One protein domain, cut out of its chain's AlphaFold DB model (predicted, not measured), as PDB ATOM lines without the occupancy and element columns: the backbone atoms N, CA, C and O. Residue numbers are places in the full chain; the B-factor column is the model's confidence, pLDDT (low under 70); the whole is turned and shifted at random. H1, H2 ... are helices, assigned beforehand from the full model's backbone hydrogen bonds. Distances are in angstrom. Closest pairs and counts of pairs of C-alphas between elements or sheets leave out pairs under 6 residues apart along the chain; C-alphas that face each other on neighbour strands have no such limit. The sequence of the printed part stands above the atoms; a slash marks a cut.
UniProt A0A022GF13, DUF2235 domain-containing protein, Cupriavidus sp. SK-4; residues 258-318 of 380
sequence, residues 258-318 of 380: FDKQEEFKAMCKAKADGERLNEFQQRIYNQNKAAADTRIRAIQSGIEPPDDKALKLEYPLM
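What this domain is: This is residues 258 to 318 of the 380 residues of the protein "DUF2235 domain-containing protein" of Cupriavidus sp. SK-4 (UniProt A0A022GF13). Three helices stand round a common core in a triangle, each turned well away from the other two: H2 and H3 make a corner at their shared turn, and H1 lies opposite that corner. From the far end of H3 a long tail without a named element, residues 301 to 318, swings out in a wide arc and comes back to the side where H2 lies. The printed part has 61 residues, with three named helices in the order H1, H2, H3 and no named strand, and its class is all helix. It is compact, with a radius of gyration of the C-alphas of 10.8 A, and spans 32 by 27 by 18 A.

How they stand to each other: H1, residues 258 to 272, touches H3, residues 289 to 300, with its residues 268 to 272 alone. Their closest C-alphas are those of Ala 272 and Ile 296, 5.2 A apart, and they run the same way at a steep tilt of 60 degrees. H1 and H2, residues 279 to 287, only just touch, with 3 pairs of C-alphas within 8 A, through residues 264 to 267 of H1 alone. Their closest C-alphas are those of Met 267 and Gln 281, 6.5 A apart, and their lines are about perpendicular, at 82 degrees. H2 and H3 are close but not clearly touching, the closest C-alphas being those of Tyr 285 and Ala 292, 6.2 A apart; their lines are about perpendicular, at 75 degrees. In H1, H2 and H3 every O i to N i+4 pair is within hydrogen-bond range.

Where its parts are: H1 is 21.1 A long and begins at C-alpha 258 (158.413, 143.748, 156.648). H2 is 12.6 A long and H3 16.1 A, ending at C-alpha 300 (158.750, 120.685, 151.527).

The domain as a whole: The C-alphas of Gly 302 and Leu 317, the two farthest apart, are 32.4 A apart. The printed part has no cut; the link from H1 to H2 is short and that from H2 to H3 tight. The C-alphas of residues 301 to 318 lie 9 to 17 A from the mean of all C-alphas. Mean pLDDT of the printed part is 91.7, and residue 310 is under 70.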
ATOM      1  N   PHE A 258     157.242 144.600 156.789       88.75
ATOM      2  CA  PHE A 258     158.413 143.748 156.648       88.75
ATOM      3  C   PHE A 258     158.511 142.743 157.802       88.75
ATOM      4  O   PHE A 258     158.588 141.546 157.551       88.75
ATOM      5  N   ASP A 259     158.388 143.200 159.053       90.69
ATOM      6  CA  ASP A 259     158.447 142.312 160.225       90.69
ATOM      7  C   ASP A 259     157.367 141.225 160.158       90.69
ATOM      8  O   ASP A 259     157.632 140.057 160.429       90.69
ATOM      9  N   LYS A 260     156.146 141.600 159.748       91.81
ATOM     10  CA  LYS A 260     155.014 140.666 159.623       91.81
ATOM     11  C   LYS A 260     155.273 139.614 158.548       91.81
ATOM     12  O   LYS A 260     154.907 138.453 158.723       91.81
ATOM     13  N   GLN A 261     155.904 140.009 157.443       91.25
ATOM     14  CA  GLN A 261     156.307 139.093 156.379       91.25
ATOM     15  C   GLN A 261     157.413 138.146 156.852       91.25
ATOM     16  O   GLN A 261     157.311 136.944 156.616       91.25
ATOM     17  N   GLU A 262     158.430 138.644 157.553       91.56
ATOM     18  CA  GLU A 262     159.501 137.801 158.092       91.56
ATOM     19  C   GLU A 262     158.978 136.809 159.143       91.56
ATOM     20  O   GLU A 262     159.306 135.622 159.084       91.56
ATOM     21  N   GLU A 263     158.084 137.240 160.038       92.25
ATOM     22  CA  GLU A 263     157.445 136.354 161.019       92.25
ATOM     23  C   GLU A 263     156.587 135.276 160.333       92.25
ATOM     24  O   GLU A 263     156.660 134.094 160.682       92.25
ATOM     25  N   PHE A 264     155.836 135.645 159.291       94.12
ATOM     26  CA  PHE A 264     155.067 134.697 158.483       94.12
ATOM     27  C   PHE A 264     155.957 133.667 157.773       94.12
ATOM     28  O   PHE A 264     155.642 132.471 157.762       94.12
ATOM     29  N   LYS A 265     157.091 134.100 157.207       93.56
ATOM     30  CA  LYS A 265     158.069 133.209 156.564       93.56
ATOM     31  C   LYS A 265     158.675 132.236 157.570       93.56
ATOM     32  O   LYS A 265     158.717 131.036 157.290       93.56
ATOM     33  N   ALA A 266     159.092 132.735 158.735       93.50
ATOM     34  CA  ALA A 266     159.646 131.919 159.812       93.50
ATOM     35  C   ALA A 266     158.629 130.880 160.309       93.50
ATOM     36  O   ALA A 266     158.959 129.702 160.432       93.50
ATOM     37  N   MET A 267     157.369 131.285 160.497       95.25
ATOM     38  CA  MET A 267     156.271 130.385 160.858       95.25
ATOM     39  C   MET A 267     156.059 129.280 159.810       95.25
ATOM     40  O   MET A 267     155.929 128.109 160.170       95.25
ATOM     41  N   CYS A 268     156.012 129.626 158.518       95.81
ATOM     42  CA  CYS A 268     155.835 128.636 157.451       95.81
ATOM     43  C   CYS A 268     156.992 127.634 157.414       95.81
ATOM     44  O   CYS A 268     156.753 126.439 157.255       95.81
ATOM     45  N   LYS A 269     158.230 128.110 157.595       95.50
ATOM     46  CA  LYS A 269     159.413 127.251 157.668       95.50
ATOM     47  C   LYS A 269     159.340 126.288 158.856       95.50
ATOM     48  O   LYS A 269     159.426 125.087 158.642       95.50
ATOM     49  N   ALA A 270     159.085 126.794 160.062       95.25
ATOM     50  CA  ALA A 270     158.955 125.969 161.265       95.25
ATOM     51  C   ALA A 270     157.901 124.861 161.079       95.25
ATOM     52  O   ALA A 270     158.149 123.691 161.358       95.25
ATOM     53  N   LYS A 271     156.733 125.201 160.516       96.38
ATOM     54  CA  LYS A 271     155.676 124.216 160.237       96.38
ATOM     55  C   LYS A 271     156.072 123.197 159.160       96.38
ATOM     56  O   LYS A 271     155.676 122.039 159.269       96.38
ATOM     57  N   ALA A 272     156.819 123.609 158.133       96.25
ATOM     58  CA  ALA A 272     157.341 122.711 157.102       96.25
ATOM     59  C   ALA A 272     158.355 121.707 157.674       96.25
ATOM     60  O   ALA A 272     158.311 120.536 157.299       96.25
ATOM     61  N   ASP A 273     159.175 122.160 158.626       96.12
ATOM     62  CA  ASP A 273     160.187 121.376 159.346       96.12
ATOM     63  C   ASP A 273     159.565 120.477 160.451       96.12
ATOM     64  O   ASP A 273     160.267 119.746 161.147       96.12
ATOM     65  N   GLY A 274     158.232 120.480 160.595       95.00
ATOM     66  CA  GLY A 274     157.487 119.626 161.528       95.00
ATOM     67  C   GLY A 274     157.306 120.212 162.931       95.00
ATOM     68  O   GLY A 274     156.801 119.529 163.823       95.00
ATOM     69  N   GLU A 275     157.678 121.474 163.146       96.00
ATOM     70  CA  GLU A 275     157.525 122.135 164.438       96.00
ATOM     71  C   GLU A 275     156.062 122.482 164.746       96.00
ATOM     72  O   GLU A 275     155.239 122.802 163.875       96.00
ATOM     73  N   ARG A 276     155.728 122.463 166.039       94.12
ATOM     74  CA  ARG A 276     154.413 122.878 166.523       94.12
ATOM     75  C   ARG A 276     154.354 124.399 166.645       94.12
ATOM     76  O   ARG A 276     155.069 124.988 167.448       94.12
ATOM     77  N   LEU A 277     153.418 125.011 165.922       93.25
ATOM     78  CA  LEU A 277     153.133 126.439 166.046       93.25
ATOM     79  C   LEU A 277     152.599 126.787 167.441       93.25
ATOM     80  O   LEU A 277     151.780 126.057 168.012       93.25
ATOM     81  N   ASN A 278     153.031 127.932 167.970       91.25
ATOM     82  CA  ASN A 278     152.407 128.514 169.155       91.25
ATOM     83  C   ASN A 278     151.009 129.079 168.821       91.25
ATOM     84  O   ASN A 278     150.626 129.182 167.659       91.25
ATOM     85  N   GLU A 279     150.230 129.446 169.838       91.56
ATOM     86  CA  GLU A 279     148.852 129.930 169.655       91.56
ATOM     87  C   GLU A 279     148.762 131.170 168.755       91.56
ATOM     88  O   GLU A 279     147.882 131.237 167.897       91.56
ATOM     89  N   PHE A 280     149.696 132.117 168.887       91.88
ATOM     90  CA  PHE A 280     149.733 133.319 168.057       91.88
ATOM     91  C   PHE A 280     150.015 132.978 166.590       91.88
ATOM     92  O   PHE A 280     149.248 133.342 165.699       91.88
ATOM     93  N   GLN A 281     151.059 132.186 166.351       94.00
ATOM     94  CA  GLN A 281     151.409 131.663 165.030       94.00
ATOM     95  C   GLN A 281     150.263 130.857 164.413       94.00
ATOM     96  O   GLN A 281     150.005 130.955 163.218       94.00
ATOM     97  N   GLN A 282     149.522 130.098 165.220       95.25
ATOM     98  CA  GLN A 282     148.352 129.370 164.743       95.25
ATOM     99  C   GLN A 282     147.252 130.324 164.254       95.25
ATOM    100  O   GLN A 282     146.603 130.022 163.252       95.25
ATOM    101  N   ARG A 283     147.062 131.489 164.894       95.38
ATOM    102  CA  ARG A 283     146.140 132.531 164.402       95.38
ATOM    103  C   ARG A 283     146.616 133.126 163.076       95.38
ATOM    104  O   ARG A 283     145.799 133.220 162.163       95.38
ATOM    105  N   ILE A 284     147.911 133.440 162.938       95.25
ATOM    106  CA  ILE A 284     148.496 133.909 161.665       95.25
ATOM    107  C   ILE A 284     148.249 132.875 160.558       95.25
ATOM    108  O   ILE A 284     147.743 133.215 159.487       95.25
ATOM    109  N   TYR A 285     148.576 131.606 160.821       96.56
ATOM    110  CA  TYR A 285     148.381 130.509 159.877       96.56
ATOM    111  C   TYR A 285     146.913 130.377 159.467       96.56
ATOM    112  O   TYR A 285     146.620 130.274 158.281       96.56
ATOM    113  N   ASN A 286     145.984 130.409 160.426       96.56
ATOM    114  CA  ASN A 286     144.559 130.256 160.142       96.56
ATOM    115  C   ASN A 286     144.017 131.403 159.272       96.56
ATOM    116  O   ASN A 286     143.250 131.137 158.349       96.56
ATOM    117  N   GLN A 287     144.433 132.648 159.529       96.25
ATOM    118  CA  GLN A 287     144.018 133.820 158.744       96.25
ATOM    119  C   GLN A 287     144.608 133.824 157.327       96.25
ATOM    120  O   GLN A 287     143.980 134.300 156.392       96.25
ATOM    121  N   ASN A 288     145.785 133.222 157.139       95.44
ATOM    122  CA  ASN A 288     146.505 133.222 155.861       95.44
ATOM    123  C   ASN A 288     146.658 131.810 155.278       95.44
ATOM    124  O   ASN A 288     147.642 131.517 154.593       95.44
ATOM    125  N   LYS A 289     145.700 130.914 155.554       95.81
ATOM    126  CA  LYS A 289     145.847 129.466 155.334       95.81
ATOM    127  C   LYS A 289     146.274 129.102 153.913       95.81
ATOM    128  O   LYS A 289     147.204 128.323 153.743       95.81
ATOM    129  N   ALA A 290     145.635 129.677 152.894       93.88
ATOM    130  CA  ALA A 290     145.947 129.370 151.497       93.88
ATOM    131  C   ALA A 290     147.385 129.764 151.112       93.88
ATOM    132  O   ALA A 290     148.096 128.986 150.470       93.88
ATOM    133  N   ALA A 291     147.829 130.951 151.539       94.06
ATOM    134  CA  ALA A 291     149.191 131.423 151.312       94.06
ATOM    135  C   ALA A 291     150.205 130.570 152.091       94.06
ATOM    136  O   ALA A 291     151.212 130.136 151.528       94.06
ATOM    137  N   ALA A 292     149.900 130.255 153.353       95.38
ATOM    138  CA  ALA A 292     150.752 129.437 154.207       95.38
ATOM    139  C   ALA A 292     150.906 128.012 153.653       95.38
ATOM    140  O   ALA A 292     152.026 127.544 153.482       95.38
ATOM    141  N   ASP A 293     149.807 127.342 153.297       95.75
ATOM    142  CA  ASP A 293     149.817 125.975 152.757       95.75
ATOM    143  C   ASP A 293     150.540 125.894 151.404       95.75
ATOM    144  O   ASP A 293     151.180 124.890 151.089       95.75
ATOM    145  N   THR A 294     150.472 126.949 150.589       94.44
ATOM    146  CA  THR A 294     151.241 127.040 149.337       94.44
ATOM    147  C   THR A 294     152.736 127.153 149.620       94.44
ATOM    148  O   THR A 294     153.528 126.387 149.070       94.44
ATOM    149  N   ARG A 295     153.122 128.049 150.532       94.00
ATOM    150  CA  ARG A 295     154.519 128.260 150.927       94.00
ATOM    151  C   ARG A 295     155.132 127.022 151.581       94.00
ATOM    152  O   ARG A 295     156.233 126.625 151.217       94.00
ATOM    153  N   ILE A 296     154.413 126.390 152.506       96.06
ATOM    154  CA  ILE A 296     154.846 125.167 153.198       96.06
ATOM    155  C   ILE A 296     155.094 124.041 152.191       96.06
ATOM    156  O   ILE A 296     156.149 123.414 152.237       96.06
ATOM    157  N   ARG A 297     154.171 123.823 151.242       96.12
ATOM    158  CA  ARG A 297     154.346 122.808 150.191       96.12
ATOM    159  C   ARG A 297     155.553 123.092 149.298       96.12
ATOM    160  O   ARG A 297     156.272 122.154 148.968       96.12
ATOM    161  N   ALA A 298     155.792 124.355 148.936       95.19
ATOM    162  CA  ALA A 298     156.973 124.735 148.158       95.19
ATOM    163  C   ALA A 298     158.268 124.390 148.912       95.19
ATOM    164  O   ALA A 298     159.120 123.695 148.360       95.19
ATOM    165  N   ILE A 299     158.355 124.758 150.198       95.12
ATOM    166  CA  ILE A 299     159.501 124.442 151.070       95.12
ATOM    167  C   ILE A 299     159.725 122.925 151.152       95.12
ATOM    168  O   ILE A 299     160.837 122.458 150.921       95.12
ATOM    169  N   GLN A 300     158.672 122.150 151.424       95.75
ATOM    170  CA  GLN A 300     158.750 120.685 151.527       95.75
ATOM    171  C   GLN A 300     159.139 120.007 150.207       95.75
ATOM    172  O   GLN A 300     159.735 118.934 150.221       95.75
ATOM    173  N   SER A 301     158.824 120.633 149.072       96.06
ATOM    174  CA  SER A 301     159.158 120.123 147.738       96.06
ATOM    175  C   SER A 301     160.526 120.601 147.232       96.06
ATOM    176  O   SER A 301     160.899 120.267 146.111       96.06
ATOM    177  N   GLY A 302     161.261 121.408 148.009       92.69
ATOM    178  CA  GLY A 302     162.529 122.008 147.579       92.69
ATOM    179  C   GLY A 302     162.385 123.054 146.465       92.69
ATOM    180  O   GLY A 302     163.356 123.340 145.771       92.69
ATOM    181  N   ILE A 303     161.183 123.607 146.276       93.00
ATOM    182  CA  ILE A 303     160.884 124.635 145.272       93.00
ATOM    183  C   ILE A 303     161.001 126.013 145.925       93.00
ATOM    184  O   ILE A 303     160.643 126.190 147.092       93.00
ATOM    185  N   GLU A 304     161.476 127.001 145.166       88.31
ATOM    186  CA  GLU A 304     161.516 128.388 145.623       88.31
ATOM    187  C   GLU A 304     160.105 128.870 146.024       88.31
ATOM    188  O   GLU A 304     159.162 128.768 145.231       88.31
ATOM    189  N   PRO A 305     159.919 129.365 147.261       86.81
ATOM    190  CA  PRO A 305     158.637 129.895 147.694       86.81
ATOM    191  C   PRO A 305     158.184 131.116 146.874       86.81
ATOM    192  O   PRO A 305     159.029 131.856 146.375       86.81
ATOM    193  N   PRO A 306     156.870 131.399 146.803       83.00
ATOM    194  CA  PRO A 306     156.355 132.588 146.119       83.00
ATOM    195  C   PRO A 306     156.962 133.903 146.645       83.00
ATOM    196  O   PRO A 306     157.276 134.012 147.836       83.00
ATOM    197  N   ASP A 307     157.077 134.910 145.767       78.56
ATOM    198  CA  ASP A 307     157.452 136.278 146.153       78.56
ATOM    199  C   ASP A 307     156.307 136.938 146.936       78.56
ATOM    200  O   ASP A 307     155.192 137.118 146.439       78.56
ATOM    201  N   ASP A 308     156.604 137.326 148.174       71.38
ATOM    202  CA  ASP A 308     155.640 137.891 149.114       71.38
ATOM    203  C   ASP A 308     155.515 139.423 148.998       71.38
ATOM    204  O   ASP A 308     154.740 140.024 149.746       71.38
ATOM    205  N   LYS A 309     156.237 140.095 148.082       71.00
ATOM    206  CA  LYS A 309     156.195 141.570 147.952       71.00
ATOM    207  C   LYS A 309     154.783 142.135 147.774       71.00
ATOM    208  O   LYS A 309     154.498 143.222 148.270       71.00
ATOM    209  N   ALA A 310     153.899 141.403 147.097       66.81
ATOM    210  CA  ALA A 310     152.499 141.789 146.899       66.81
ATOM    211  C   ALA A 310     151.532 141.175 147.932       66.81
ATOM    212  O   ALA A 310     150.343 141.500 147.929       66.81
ATOM    213  N   LEU A 311     152.015 140.291 148.814       75.62
ATOM    214  CA  LEU A 311     151.179 139.580 149.773       75.62
ATOM    215  C   LEU A 311     150.761 140.523 150.907       75.62
ATOM    216  O   LEU A 311     151.565 140.929 151.751       75.62
ATOM    217  N   LYS A 312     149.470 140.856 150.932       83.38
ATOM    218  CA  LYS A 312     148.835 141.537 152.060       83.38
ATOM    219  C   LYS A 312     148.396 140.489 153.073       83.38
ATOM    220  O   LYS A 312     147.342 139.885 152.919       83.38
ATOM    221  N   LEU A 313     149.238 140.266 154.076       88.50
ATOM    222  CA  LEU A 313     148.936 139.359 155.176       88.50
ATOM    223  C   LEU A 313     147.824 139.937 156.052       88.50
ATOM    224  O   LEU A 313     147.916 141.080 156.511       88.50
ATOM    225  N   GLU A 314     146.813 139.124 156.336       91.00
ATOM    226  CA  GLU A 314     145.884 139.398 157.427       91.00
ATOM    227  C   GLU A 314     146.601 139.077 158.736       91.00
ATOM    228  O   GLU A 314     146.897 137.920 159.029       91.00
ATOM    229  N   TYR A 315     146.971 140.114 159.488       91.88
ATOM    230  CA  TYR A 315     147.691 139.938 160.745       91.88
ATOM    231  C   TYR A 315     146.719 139.939 161.928       91.88
ATOM    232  O   TYR A 315     145.909 140.870 162.021       91.88
ATOM    233  N   PRO A 316     146.801 138.967 162.858       93.50
ATOM    234  CA  PRO A 316     145.945 138.961 164.031       93.50
ATOM    235  C   PRO A 316     146.157 140.217 164.872       93.50
ATOM    236  O   PRO A 316     147.265 140.752 164.946       93.50
ATOM    237  N   LEU A 317     145.097 140.647 165.558       93.62
ATOM    238  CA  LEU A 317     145.213 141.677 166.579       93.62
ATOM    239  C   LEU A 317     146.189 141.198 167.654       93.62
ATOM    240  O   LEU A 317     145.966 140.154 168.274       93.62
ATOM    241  N   MET A 318     147.252 141.964 167.860       93.81
ATOM    242  CA  MET A 318     148.254 141.673 168.869       93.81
ATOM    243  C   MET A 318     147.845 142.330 170.181       93.81
ATOM    244  O   MET A 318     147.589 143.536 170.229       93.81
TER     245      MET A 318